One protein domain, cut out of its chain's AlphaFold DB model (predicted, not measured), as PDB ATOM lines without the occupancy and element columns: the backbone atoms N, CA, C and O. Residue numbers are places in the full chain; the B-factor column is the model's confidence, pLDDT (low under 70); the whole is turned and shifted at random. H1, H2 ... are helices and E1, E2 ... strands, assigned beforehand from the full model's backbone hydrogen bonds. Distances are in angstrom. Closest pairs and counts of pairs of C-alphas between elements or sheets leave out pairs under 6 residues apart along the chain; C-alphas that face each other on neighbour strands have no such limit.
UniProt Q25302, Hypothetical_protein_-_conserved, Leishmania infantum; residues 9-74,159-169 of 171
ATOM      1  N   ARG A   9     242.008 175.621 184.089       88.73
ATOM      2  CA  ARG A   9     242.554 176.391 185.218       88.73
ATOM      3  C   ARG A   9     241.944 175.972 186.552       88.73
ATOM      4  O   ARG A   9     242.648 175.921 187.554       88.73
ATOM      5  N   LEU A  10     240.637 175.707 186.572       90.38
ATOM      6  CA  LEU A  10     239.915 175.334 187.785       90.38
ATOM      7  C   LEU A  10     238.700 174.470 187.456       90.38
ATOM      8  O   LEU A  10     238.026 174.683 186.448       90.38
ATOM      9  N   MET A  11     238.411 173.528 188.349       90.04
ATOM     10  CA  MET A  11     237.216 172.696 188.326       90.04
ATOM     11  C   MET A  11     236.602 172.656 189.728       90.04
ATOM     12  O   MET A  11     237.294 172.350 190.697       90.04
ATOM     13  N   SER A  12     235.310 172.952 189.833       89.82
ATOM     14  CA  SER A  12     234.505 172.798 191.043       89.82
ATOM     15  C   SER A  12     233.164 172.153 190.705       89.82
ATOM     16  O   SER A  12     232.786 172.041 189.542       89.82
ATOM     17  N   VAL A  13     232.412 171.757 191.731       86.81
ATOM     18  CA  VAL A  13     231.086 171.139 191.560       86.81
ATOM     19  C   VAL A  13     230.104 172.048 190.806       86.81
ATOM     20  O   VAL A  13     229.216 171.554 190.128       86.81
ATOM     21  N   SER A  14     230.277 173.368 190.912       91.04
ATOM     22  CA  SER A  14     229.375 174.371 190.337       91.04
ATOM     23  C   SER A  14     229.951 175.126 189.143       91.04
ATOM     24  O   SER A  14     229.230 175.902 188.521       91.04
ATOM     25  N   SER A  15     231.238 174.963 188.814       93.58
ATOM     26  CA  SER A  15     231.831 175.695 187.693       93.58
ATOM     27  C   SER A  15     233.136 175.100 187.172       93.58
ATOM     28  O   SER A  15     233.912 174.509 187.920       93.58
ATOM     29  N   VAL A  16     233.431 175.356 185.899       94.37
ATOM     30  CA  VAL A  16     234.733 175.092 185.271       94.37
ATOM     31  C   VAL A  16     235.302 176.398 184.736       94.37
ATOM     32  O   VAL A  16     234.599 177.150 184.064       94.37
ATOM     33  N   VAL A  17     236.592 176.636 184.964       94.56
ATOM     34  CA  VAL A  17     237.343 177.749 184.375       94.56
ATOM     35  C   VAL A  17     238.348 177.217 183.352       94.56
ATOM     36  O   VAL A  17     239.224 176.416 183.688       94.56
ATOM     37  N   MET A  18     238.241 177.672 182.104       94.38
ATOM     38  CA  MET A  18     239.045 177.213 180.963       94.38
ATOM     39  C   MET A  18     239.687 178.400 180.250       94.38
ATOM     40  O   MET A  18     239.048 179.438 180.088       94.38
ATOM     41  N   GLY A  19     240.934 178.245 179.803       93.51
ATOM     42  CA  GLY A  19     241.543 179.211 178.885       93.51
ATOM     43  C   GLY A  19     240.889 179.128 177.503       93.51
ATOM     44  O   GLY A  19     240.485 178.047 177.069       93.51
ATOM     45  N   LEU A  20     240.772 180.265 176.827       91.66
ATOM     46  CA  LEU A  20     240.299 180.395 175.453       91.66
ATOM     47  C   LEU A  20     241.492 180.625 174.540       91.66
ATOM     48  O   LEU A  20     242.327 181.482 174.818       91.66
ATOM     49  N   LYS A  21     241.532 179.927 173.405       88.18
ATOM     50  CA  LYS A  21     242.500 180.292 172.368       88.18
ATOM     51  C   LYS A  21     242.118 181.640 171.747       88.18
ATOM     52  O   LYS A  21     240.918 181.853 171.541       88.18
ATOM     53  N   PRO A  22     243.079 182.504 171.381       74.28
ATOM     54  CA  PRO A  22     242.805 183.855 170.876       74.28
ATOM     55  C   PRO A  22     241.856 183.909 169.667       74.28
ATOM     56  O   PRO A  22     241.106 184.868 169.484       74.28
ATOM     57  N   GLU A  23     241.868 182.873 168.835       79.06
ATOM     58  CA  GLU A  23     241.091 182.786 167.598       79.06
ATOM     59  C   GLU A  23     239.661 182.285 167.837       79.06
ATOM     60  O   GLU A  23     238.785 182.454 166.994       79.06
ATOM     61  N   THR A  24     239.391 181.711 169.007       83.74
ATOM     62  CA  THR A  24     238.175 180.950 169.311       83.74
ATOM     63  C   THR A  24     236.883 181.694 168.987       83.74
ATOM     64  O   THR A  24     236.048 181.203 168.225       83.74
ATOM     65  N   LEU A  25     236.723 182.893 169.551       79.34
ATOM     66  CA  LEU A  25     235.519 183.707 169.358       79.34
ATOM     67  C   LEU A  25     235.511 184.403 167.993       79.34
ATOM     68  O   LEU A  25     234.484 184.911 167.562       79.34
ATOM     69  N   ARG A  26     236.647 184.414 167.291       77.19
ATOM     70  CA  ARG A  26     236.735 184.906 165.915       77.19
ATOM     71  C   ARG A  26     236.420 183.824 164.893       77.19
ATOM     72  O   ARG A  26     236.170 184.170 163.748       77.19
ATOM     73  N   GLU A  27     236.427 182.545 165.252       79.87
ATOM     74  CA  GLU A  27     236.149 181.441 164.323       79.87
ATOM     75  C   GLU A  27     234.703 180.947 164.396       79.87
ATOM     76  O   GLU A  27     234.147 180.542 163.378       79.87
ATOM     77  N   VAL A  28     234.084 180.972 165.577       82.95
ATOM     78  CA  VAL A  28     232.731 180.436 165.771       82.95
ATOM     79  C   VAL A  28     231.683 181.537 165.606       82.95
ATOM     80  O   VAL A  28     231.652 182.477 166.388       82.95
ATOM     81  N   ASP A  29     230.811 181.387 164.606       80.73
ATOM     82  CA  ASP A  29     229.775 182.378 164.229       80.73
ATOM     83  C   ASP A  29     228.373 182.075 164.737       80.73
ATOM     84  O   ASP A  29     227.407 182.799 164.465       80.73
ATOM     85  N   ASP A  30     228.261 180.964 165.447       89.38
ATOM     86  CA  ASP A  30     226.996 180.422 165.872       89.38
ATOM     87  C   ASP A  30     227.089 179.962 167.322       89.38
ATOM     88  O   ASP A  30     227.982 179.198 167.706       89.38
ATOM     89  N   TYR A  31     226.160 180.461 168.132       92.84
ATOM     90  CA  TYR A  31     226.119 180.168 169.554       92.84
ATOM     91  C   TYR A  31     225.808 178.694 169.833       92.84
ATOM     92  O   TYR A  31     226.370 178.121 170.765       92.84
ATOM     93  N   ALA A  32     224.980 178.039 169.016       93.08
ATOM     94  CA  ALA A  32     224.703 176.617 169.177       93.08
ATOM     95  C   ALA A  32     225.964 175.786 168.899       93.08
ATOM     96  O   ALA A  32     226.301 174.905 169.688       93.08
ATOM     97  N   VAL A  33     226.726 176.135 167.855       92.32
ATOM     98  CA  VAL A  33     228.024 175.495 167.559       92.32
ATOM     99  C   VAL A  33     229.033 175.732 168.686       92.32
ATOM    100  O   VAL A  33     229.802 174.836 169.045       92.32
ATOM    101  N   TRP A  34     229.043 176.933 169.268       92.30
ATOM    102  CA  TRP A  34     229.847 177.235 170.452       92.30
ATOM    103  C   TRP A  34     229.480 176.328 171.629       92.30
ATOM    104  O   TRP A  34     230.360 175.687 172.209       92.30
ATOM    105  N   MET A  35     228.190 176.225 171.946       93.39
ATOM    106  CA  MET A  35     227.680 175.396 173.036       93.39
ATOM    107  C   MET A  35     227.963 173.909 172.822       93.39
ATOM    108  O   MET A  35     228.340 173.218 173.767       93.39
ATOM    109  N   GLU A  36     227.832 173.415 171.594       92.33
ATOM    110  CA  GLU A  36     228.173 172.039 171.239       92.33
ATOM    111  C   GLU A  36     229.656 171.757 171.509       92.33
ATOM    112  O   GLU A  36     229.995 170.805 172.216       92.33
ATOM    113  N   LYS A  37     230.552 172.627 171.025       92.30
ATOM    114  CA  LYS A  37     231.999 172.489 171.242       92.30
ATOM    115  C   LYS A  37     232.381 172.610 172.715       92.30
ATOM    116  O   LYS A  37     233.274 171.895 173.167       92.30
ATOM    117  N   LEU A  38     231.706 173.482 173.462       92.80
ATOM    118  CA  LEU A  38     231.879 173.624 174.905       92.80
ATOM    119  C   LEU A  38     231.511 172.328 175.634       92.80
ATOM    120  O   LEU A  38     232.310 171.805 176.409       92.80
ATOM    121  N   ARG A  39     230.323 171.779 175.359       92.51
ATOM    122  CA  ARG A  39     229.859 170.522 175.961       92.51
ATOM    123  C   ARG A  39     230.775 169.360 175.594       92.51
ATOM    124  O   ARG A  39     231.168 168.601 176.475       92.51
ATOM    125  N   ALA A  40     231.177 169.265 174.328       92.43
ATOM    126  CA  ALA A  40     232.122 168.255 173.870       92.43
ATOM    127  C   ALA A  40     233.470 168.353 174.605       92.43
ATOM    128  O   ALA A  40     234.039 167.326 174.970       92.43
ATOM    129  N   GLU A  41     233.977 169.562 174.874       93.24
ATOM    130  CA  GLU A  41     235.198 169.742 175.669       93.24
ATOM    131  C   GLU A  41     235.020 169.259 177.112       93.24
ATOM    132  O   GLU A  41     235.861 168.508 177.607       93.24
ATOM    133  N   LEU A  42     233.928 169.657 177.773       92.64
ATOM    134  CA  LEU A  42     233.651 169.277 179.159       92.64
ATOM    135  C   LEU A  42     233.537 167.759 179.315       92.64
ATOM    136  O   LEU A  42     234.187 167.188 180.188       92.64
ATOM    137  N   VAL A  43     232.799 167.093 178.424       92.03
ATOM    138  CA  VAL A  43     232.674 165.627 178.408       92.03
ATOM    139  C   VAL A  43     234.026 164.965 178.163       92.03
ATOM    140  O   VAL A  43     234.392 164.008 178.844       92.03
ATOM    141  N   ARG A  44     234.811 165.500 177.225       92.43
ATOM    142  CA  ARG A  44     236.130 164.963 176.877       92.43
ATOM    143  C   ARG A  44     237.138 165.054 178.023       92.43
ATOM    144  O   ARG A  44     238.058 164.242 178.063       92.43
ATOM    145  N   VAL A  45     237.030 166.054 178.898       91.77
ATOM    146  CA  VAL A  45     237.973 166.258 180.015       91.77
ATOM    147  C   VAL A  45     237.480 165.641 181.318       91.77
ATOM    148  O   VAL A  45     238.283 165.065 182.048       91.77
ATOM    149  N   TYR A  46     236.185 165.743 181.611       90.61
ATOM    150  CA  TYR A  46     235.616 165.393 182.917       90.61
ATOM    151  C   TYR A  46     234.634 164.211 182.884       90.61
ATOM    152  O   TYR A  46     234.105 163.830 183.931       90.61
ATOM    153  N   GLY A  47     234.402 163.618 181.710       90.03
ATOM    154  CA  GLY A  47     233.556 162.439 181.516       90.03
ATOM    155  C   GLY A  47     232.091 162.749 181.191       90.03
ATOM    156  O   GLY A  47     231.625 163.885 181.270       90.03
ATOM    157  N   GLU A  48     231.344 161.700 180.835       88.90
ATOM    158  CA  GLU A  48     229.964 161.789 180.323       88.90
ATOM    159  C   GLU A  48     228.942 162.346 181.318       88.90
ATOM    160  O   GLU A  48     227.902 162.848 180.899       88.90
ATOM    161  N   GLN A  49     229.245 162.341 182.618       82.86
ATOM    162  CA  GLN A  49     228.400 162.952 183.650       82.86
ATOM    163  C   GLN A  49     228.070 164.429 183.355       82.86
ATOM    164  O   GLN A  49     226.974 164.891 183.664       82.86
ATOM    165  N   PHE A  50     228.963 165.146 182.662       82.18
ATOM    166  CA  PHE A  50     228.741 166.534 182.244       82.18
ATOM    167  C   PHE A  50     227.720 166.702 181.117       82.18
ATOM    168  O   PHE A  50     227.265 167.820 180.883       82.18
ATOM    169  N   MET A  51     227.321 165.629 180.425       77.11
ATOM    170  CA  MET A  51     226.237 165.722 179.441       77.11
ATOM    171  C   MET A  51     224.904 166.092 180.089       77.11
ATOM    172  O   MET A  51     224.071 166.710 179.430       77.11
ATOM    173  N   GLN A  52     224.716 165.742 181.363       80.01
ATOM    174  CA  GLN A  52     223.482 166.012 182.102       80.01
ATOM    175  C   GLN A  52     223.511 167.351 182.846       80.01
ATOM    176  O   GLN A  52     222.454 167.859 183.205       80.01
ATOM    177  N   SER A  53     224.692 167.936 183.062       83.77
ATOM    178  CA  SER A  53     224.816 169.232 183.727       83.77
ATOM    179  C   SER A  53     224.219 170.346 182.864       83.77
ATOM    180  O   SER A  53     224.596 170.554 181.700       83.77
ATOM    181  N   GLU A  54     223.284 171.090 183.447       89.94
ATOM    182  CA  GLU A  54     222.723 172.278 182.822       89.94
ATOM    183  C   GLU A  54     223.713 173.437 182.972       89.94
ATOM    184  O   GLU A  54     224.176 173.746 184.068       89.94
ATOM    185  N   VAL A  55     224.076 174.064 181.852       91.32
ATOM    186  CA  VAL A  55     224.935 175.250 181.868       91.32
ATOM    187  C   VAL A  55     224.062 176.443 182.227       91.32
ATOM    188  O   VAL A  55     223.205 176.830 181.437       91.32
ATOM    189  N   SER A  56     224.290 177.022 183.403       92.11
ATOM    190  CA  SER A  56     223.481 178.126 183.923       92.11
ATOM    191  C   SER A  56     223.936 179.486 183.391       92.11
ATOM    192  O   SER A  56     223.121 180.370 183.145       92.11
ATOM    193  N   ASP A  57     225.249 179.685 183.262       94.10
ATOM    194  CA  ASP A  57     225.845 180.936 182.785       94.10
ATOM    195  C   ASP A  57     227.241 180.669 182.215       94.10
ATOM    196  O   ASP A  57     227.951 179.754 182.645       94.10
ATOM    197  N   ILE A  58     227.652 181.501 181.263       95.53
ATOM    198  CA  ILE A  58     228.990 181.483 180.683       95.53
ATOM    199  C   ILE A  58     229.528 182.899 180.780       95.53
ATOM    200  O   ILE A  58     229.083 183.810 180.088       95.53
ATOM    201  N   THR A  59     230.516 183.082 181.644       95.76
ATOM    202  CA  THR A  59     231.157 184.379 181.873       95.76
ATOM    203  C   THR A  59     232.595 184.339 181.397       95.76
ATOM    204  O   THR A  59     233.211 183.281 181.417       95.76
ATOM    205  N   TYR A  60     233.154 185.463 180.967       94.20
ATOM    206  CA  TYR A  60     234.552 185.539 180.558       94.20
ATOM    207  C   TYR A  60     235.297 186.649 181.289       94.20
ATOM    208  O   TYR A  60     234.705 187.638 181.728       94.20
ATOM    209  N   ALA A  61     236.602 186.447 181.416       93.03
ATOM    210  CA  ALA A  61     237.557 187.423 181.905       93.03
ATOM    211  C   ALA A  61     238.505 187.816 180.766       93.03
ATOM    212  O   ALA A  61     238.805 187.014 179.872       93.03
ATOM    213  N   THR A  62     238.959 189.065 180.791       90.97
ATOM    214  CA  THR A  62     239.916 189.597 179.818       90.97
ATOM    215  C   THR A  62     241.336 189.523 180.363       90.97
ATOM    216  O   THR A  62     241.532 189.451 181.576       90.97
ATOM    217  N   CYS A  63     242.328 189.606 179.478       84.15
ATOM    218  CA  CYS A  63     243.740 189.686 179.866       84.15
ATOM    219  C   CYS A  63     244.043 190.850 180.831       84.15
ATOM    220  O   CYS A  63     244.870 190.716 181.730       84.15
ATOM    221  N   ASP A  64     243.327 191.970 180.689       87.00
ATOM    222  CA  ASP A  64     243.473 193.147 181.551       87.00
ATOM    223  C   ASP A  64     242.919 192.906 182.971       87.00
ATOM    224  O   ASP A  64     243.341 193.562 183.919       87.00
ATOM    225  N   ASN A  65     241.965 191.978 183.134       88.16
ATOM    226  CA  ASN A  65     241.308 191.671 184.409       88.16
ATOM    227  C   ASN A  65     241.000 190.162 184.541       88.16
ATOM    228  O   ASN A  65     239.829 189.770 184.561       88.16
ATOM    229  N   PRO A  66     242.019 189.294 184.690       83.09
ATOM    230  CA  PRO A  66     241.870 187.836 184.576       83.09
ATOM    231  C   PRO A  66     241.019 187.195 185.685       83.09
ATOM    232  O   PRO A  66     240.526 186.082 185.525       83.09
ATOM    233  N   ASN A  67     240.823 187.897 186.807       84.94
ATOM    234  CA  ASN A  67     240.022 187.430 187.942       84.94
ATOM    235  C   ASN A  67     238.575 187.956 187.919       84.94
ATOM    236  O   ASN A  67     237.804 187.674 188.837       84.94
ATOM    237  N   HIS A  68     238.196 188.746 186.908       88.54
ATOM    238  CA  HIS A  68     236.911 189.436 186.869       88.54
ATOM    239  C   HIS A  68     236.001 188.888 185.761       88.54
ATOM    240  O   HIS A  68     236.116 189.250 184.595       88.54
ATOM    241  N   PHE A  69     235.055 188.034 186.153       89.25
ATOM    242  CA  PHE A  69     234.090 187.373 185.266       89.25
ATOM    243  C   PHE A  69     232.742 188.109 185.232       89.25
ATOM    244  O   PHE A  69     231.712 187.549 185.611       89.25
ATOM    245  N   SER A  70     232.747 189.387 184.850       85.50
ATOM    246  CA  SER A  70     231.529 190.215 184.802       85.50
ATOM    247  C   SER A  70     230.824 190.217 183.452       85.50
ATOM    248  O   SER A  70     229.642 190.545 183.379       85.50
ATOM    249  N   SER A  71     231.528 189.849 182.383       91.10
ATOM    250  CA  SER A  71     230.967 189.824 181.035       91.10
ATOM    251  C   SER A  71     230.486 188.424 180.679       91.10
ATOM    252  O   SER A  71     231.127 187.436 181.033       91.10
ATOM    253  N   ARG A  72     229.353 188.338 179.979       93.36
ATOM    254  CA  ARG A  72     228.721 187.072 179.591       93.36
ATOM    255  C   ARG A  72     228.961 186.749 178.123       93.36
ATOM    256  O   ARG A  72     228.973 187.647 177.284       93.36
ATOM    257  N   ILE A  73     229.111 185.463 177.828       92.63
ATOM    258  CA  ILE A  73     229.024 184.916 176.477       92.63
ATOM    259  C   ILE A  73     227.575 184.485 176.268       92.63
ATOM    260  O   ILE A  73     227.120 183.513 176.861       92.63
ATOM    261  N   THR A  74     226.853 185.227 175.436       93.06
ATOM    262  CA  THR A  74     225.446 184.970 175.105       93.06
ATOM    263  C   THR A  74     225.273 184.838 173.599       93.06
ATOM    264  O   THR A  74     226.165 185.210 172.837       93.06
ATOM    265  N   ASN A 159     235.965 193.853 174.551       89.90
ATOM    266  CA  ASN A 159     236.167 192.907 175.649       89.90
ATOM    267  C   ASN A 159     236.076 191.455 175.171       89.90
ATOM    268  O   ASN A 159     236.859 190.623 175.616       89.90
ATOM    269  N   VAL A 160     235.188 191.169 174.216       90.25
ATOM    270  CA  VAL A 160     235.046 189.843 173.600       90.25
ATOM    271  C   VAL A 160     236.344 189.459 172.887       90.25
ATOM    272  O   VAL A 160     236.838 188.349 173.057       90.25
ATOM    273  N   PHE A 161     236.963 190.392 172.159       88.74
ATOM    274  CA  PHE A 161     238.245 190.160 171.487       88.74
ATOM    275  C   PHE A 161     239.443 190.037 172.432       88.74
ATOM    276  O   PHE A 161     240.490 189.550 172.007       88.74
ATOM    277  N   LYS A 162     239.300 190.482 173.682       89.97
ATOM    278  CA  LYS A 162     240.300 190.344 174.747       89.97
ATOM    279  C   LYS A 162     240.007 189.179 175.696       89.97
ATOM    280  O   LYS A 162     240.720 189.027 176.688       89.97
ATOM    281  N   ALA A 163     238.946 188.409 175.451       91.25
ATOM    282  CA  ALA A 163     238.565 187.294 176.303       91.25
ATOM    283  C   ALA A 163     239.658 186.218 176.271       91.25
ATOM    284  O   ALA A 163     240.003 185.703 175.211       91.25
ATOM    285  N   GLU A 164     240.185 185.879 177.443       91.48
ATOM    286  CA  GLU A 164     241.273 184.901 177.592       91.48
ATOM    287  C   GLU A 164     240.811 183.678 178.383       91.48
ATOM    288  O   GLU A 164     241.330 182.577 178.227       91.48
ATOM    289  N   VAL A 165     239.814 183.852 179.248       93.02
ATOM    290  CA  VAL A 165     239.339 182.797 180.137       93.02
ATOM    291  C   VAL A 165     237.829 182.812 180.158       93.02
ATOM    292  O   VAL A 165     237.220 183.872 180.284       93.02
ATOM    293  N   VAL A 166     237.229 181.632 180.102       94.55
ATOM    294  CA  VAL A 166     235.799 181.441 180.300       94.55
ATOM    295  C   VAL A 166     235.549 180.662 181.584       94.55
ATOM    296  O   VAL A 166     236.248 179.698 181.893       94.55
ATOM    297  N   ARG A 167     234.533 181.075 182.330       95.16
ATOM    298  CA  ARG A 167     233.940 180.340 183.435       95.16
ATOM    299  C   ARG A 167     232.555 179.876 183.015       95.16
ATOM    300  O   ARG A 167     231.671 180.696 182.770       95.16
ATOM    301  N   VAL A 168     232.388 178.564 182.970       95.16
ATOM    302  CA  VAL A 168     231.107 177.894 182.763       95.16
ATOM    303  C   VAL A 168     230.556 177.544 184.130       95.16
ATOM    304  O   VAL A 168     231.222 176.838 184.881       95.16
ATOM    305  N   SER A 169     229.376 178.049 184.453       94.97
ATOM    306  CA  SER A 169     228.662 177.723 185.684       94.97
ATOM    307  C   SER A 169     227.590 176.671 185.403       94.97
ATOM    308  O   SER A 169     227.001 176.662 184.319       94.97
TER     309      SER A 169
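This is residues 9 to 74 and 159 to 169 of the 171 residues of the protein "Hypothetical_protein_-_conserved" of Leishmania infantum (UniProt Q25302). One antiparallel sheet of four strands has a single long helix, H2, running across one of its faces; no named helix is on the opposite face. The short helix H3 packs on the last part of H2, the short helix H1 lies off the sheet, and residues 63 to 74 loop out from the end of E3 and fold back so that residues 71 to 72 pair with residues 59 to 60 of E3. The printed part has 77 residues with three named helices and four named strands, in the chain order E1, E2, H1, H2, H3, E3, E4. Across the sheet the order is E1, E2, E4, E3, and the class is mixed, helices and strands. The whole is compact, with a radius of gyration of the C-alphas of 12.0 A, and the C-alphas span 33 by 26 by 18 A.

Begin at C-alpha 10, at (239.915, 175.334, 187.785); here E1 starts, residues 10 to 12. E2 follows at residues 15 to 19, 13.6 A from first to last C-alpha. Next come H1, residues 24 to 27, and H2, residues 31 to 46. Find C-alpha 31 at (226.119, 180.168, 169.554); from there H2 runs 22.1 A to C-alpha 46 at (235.616, 165.393, 182.917). H3 takes residues 48 to 51, and E3, residues 55 to 62, is 20.8 A long. After the cut, look for E4 at residues 163 to 169, 16.7 A long, which ends at C-alpha 169, at (228.662, 177.723, 185.684).

Start at the edge strand E1, which forms a hairpin with E2; they are antiparallel at 167 degrees, and N 12 and O 15 are within hydrogen-bond range at 2.8 A. E2 and E4 are antiparallel at 163 degrees; look there for N 18 and O 166, 2.8 A apart. E4 and E3 are antiparallel at 157 degrees, with N 167 and O 59 at 2.7 A, and E3 is the other edge strand. From edge to edge the strands' lines turn by 25 degrees, and the way across the sheet turns by 45 degrees. H2 is on this sheet at a height over the sheet of 10.0 A, and its residues 35 to 46 make the 10 pairs of C-alphas within 10 A. It lies over E2, and only just over E4 and E3, with 3 of its C-alphas falling on each; on the local plane its line stands at 77 degrees to that of E2, across the strands. H2 touches H3 with residues 39 to 43 alone, the closest C-alphas being those of Val 43 and Phe 50, 5.6 A apart. H1 and H3 are not on the sheet. H1 and H2 are apart, and H1 and E4 are only just apart, 8.4 A at the closest. In H2 every O i to N i+4 pair is within hydrogen-bond range; H1 and H3 are too short for such a pair.

The two C-alphas farthest apart are those of Glu 48 and Asp 64, 34.2 A. Residues 75 to 158 are not printed, and C-alphas 74 and 159 are 13.4 A apart across this cut, which falls in the link from E3 to E4. Of the links that are printed whole, each is tight. Residues 63 to 74 hold no named element; their C-alphas lie 8 to 18 A from the mean of all C-alphas. The mean pLDDT of the printed part is 89.5, and no printed residue is under 70.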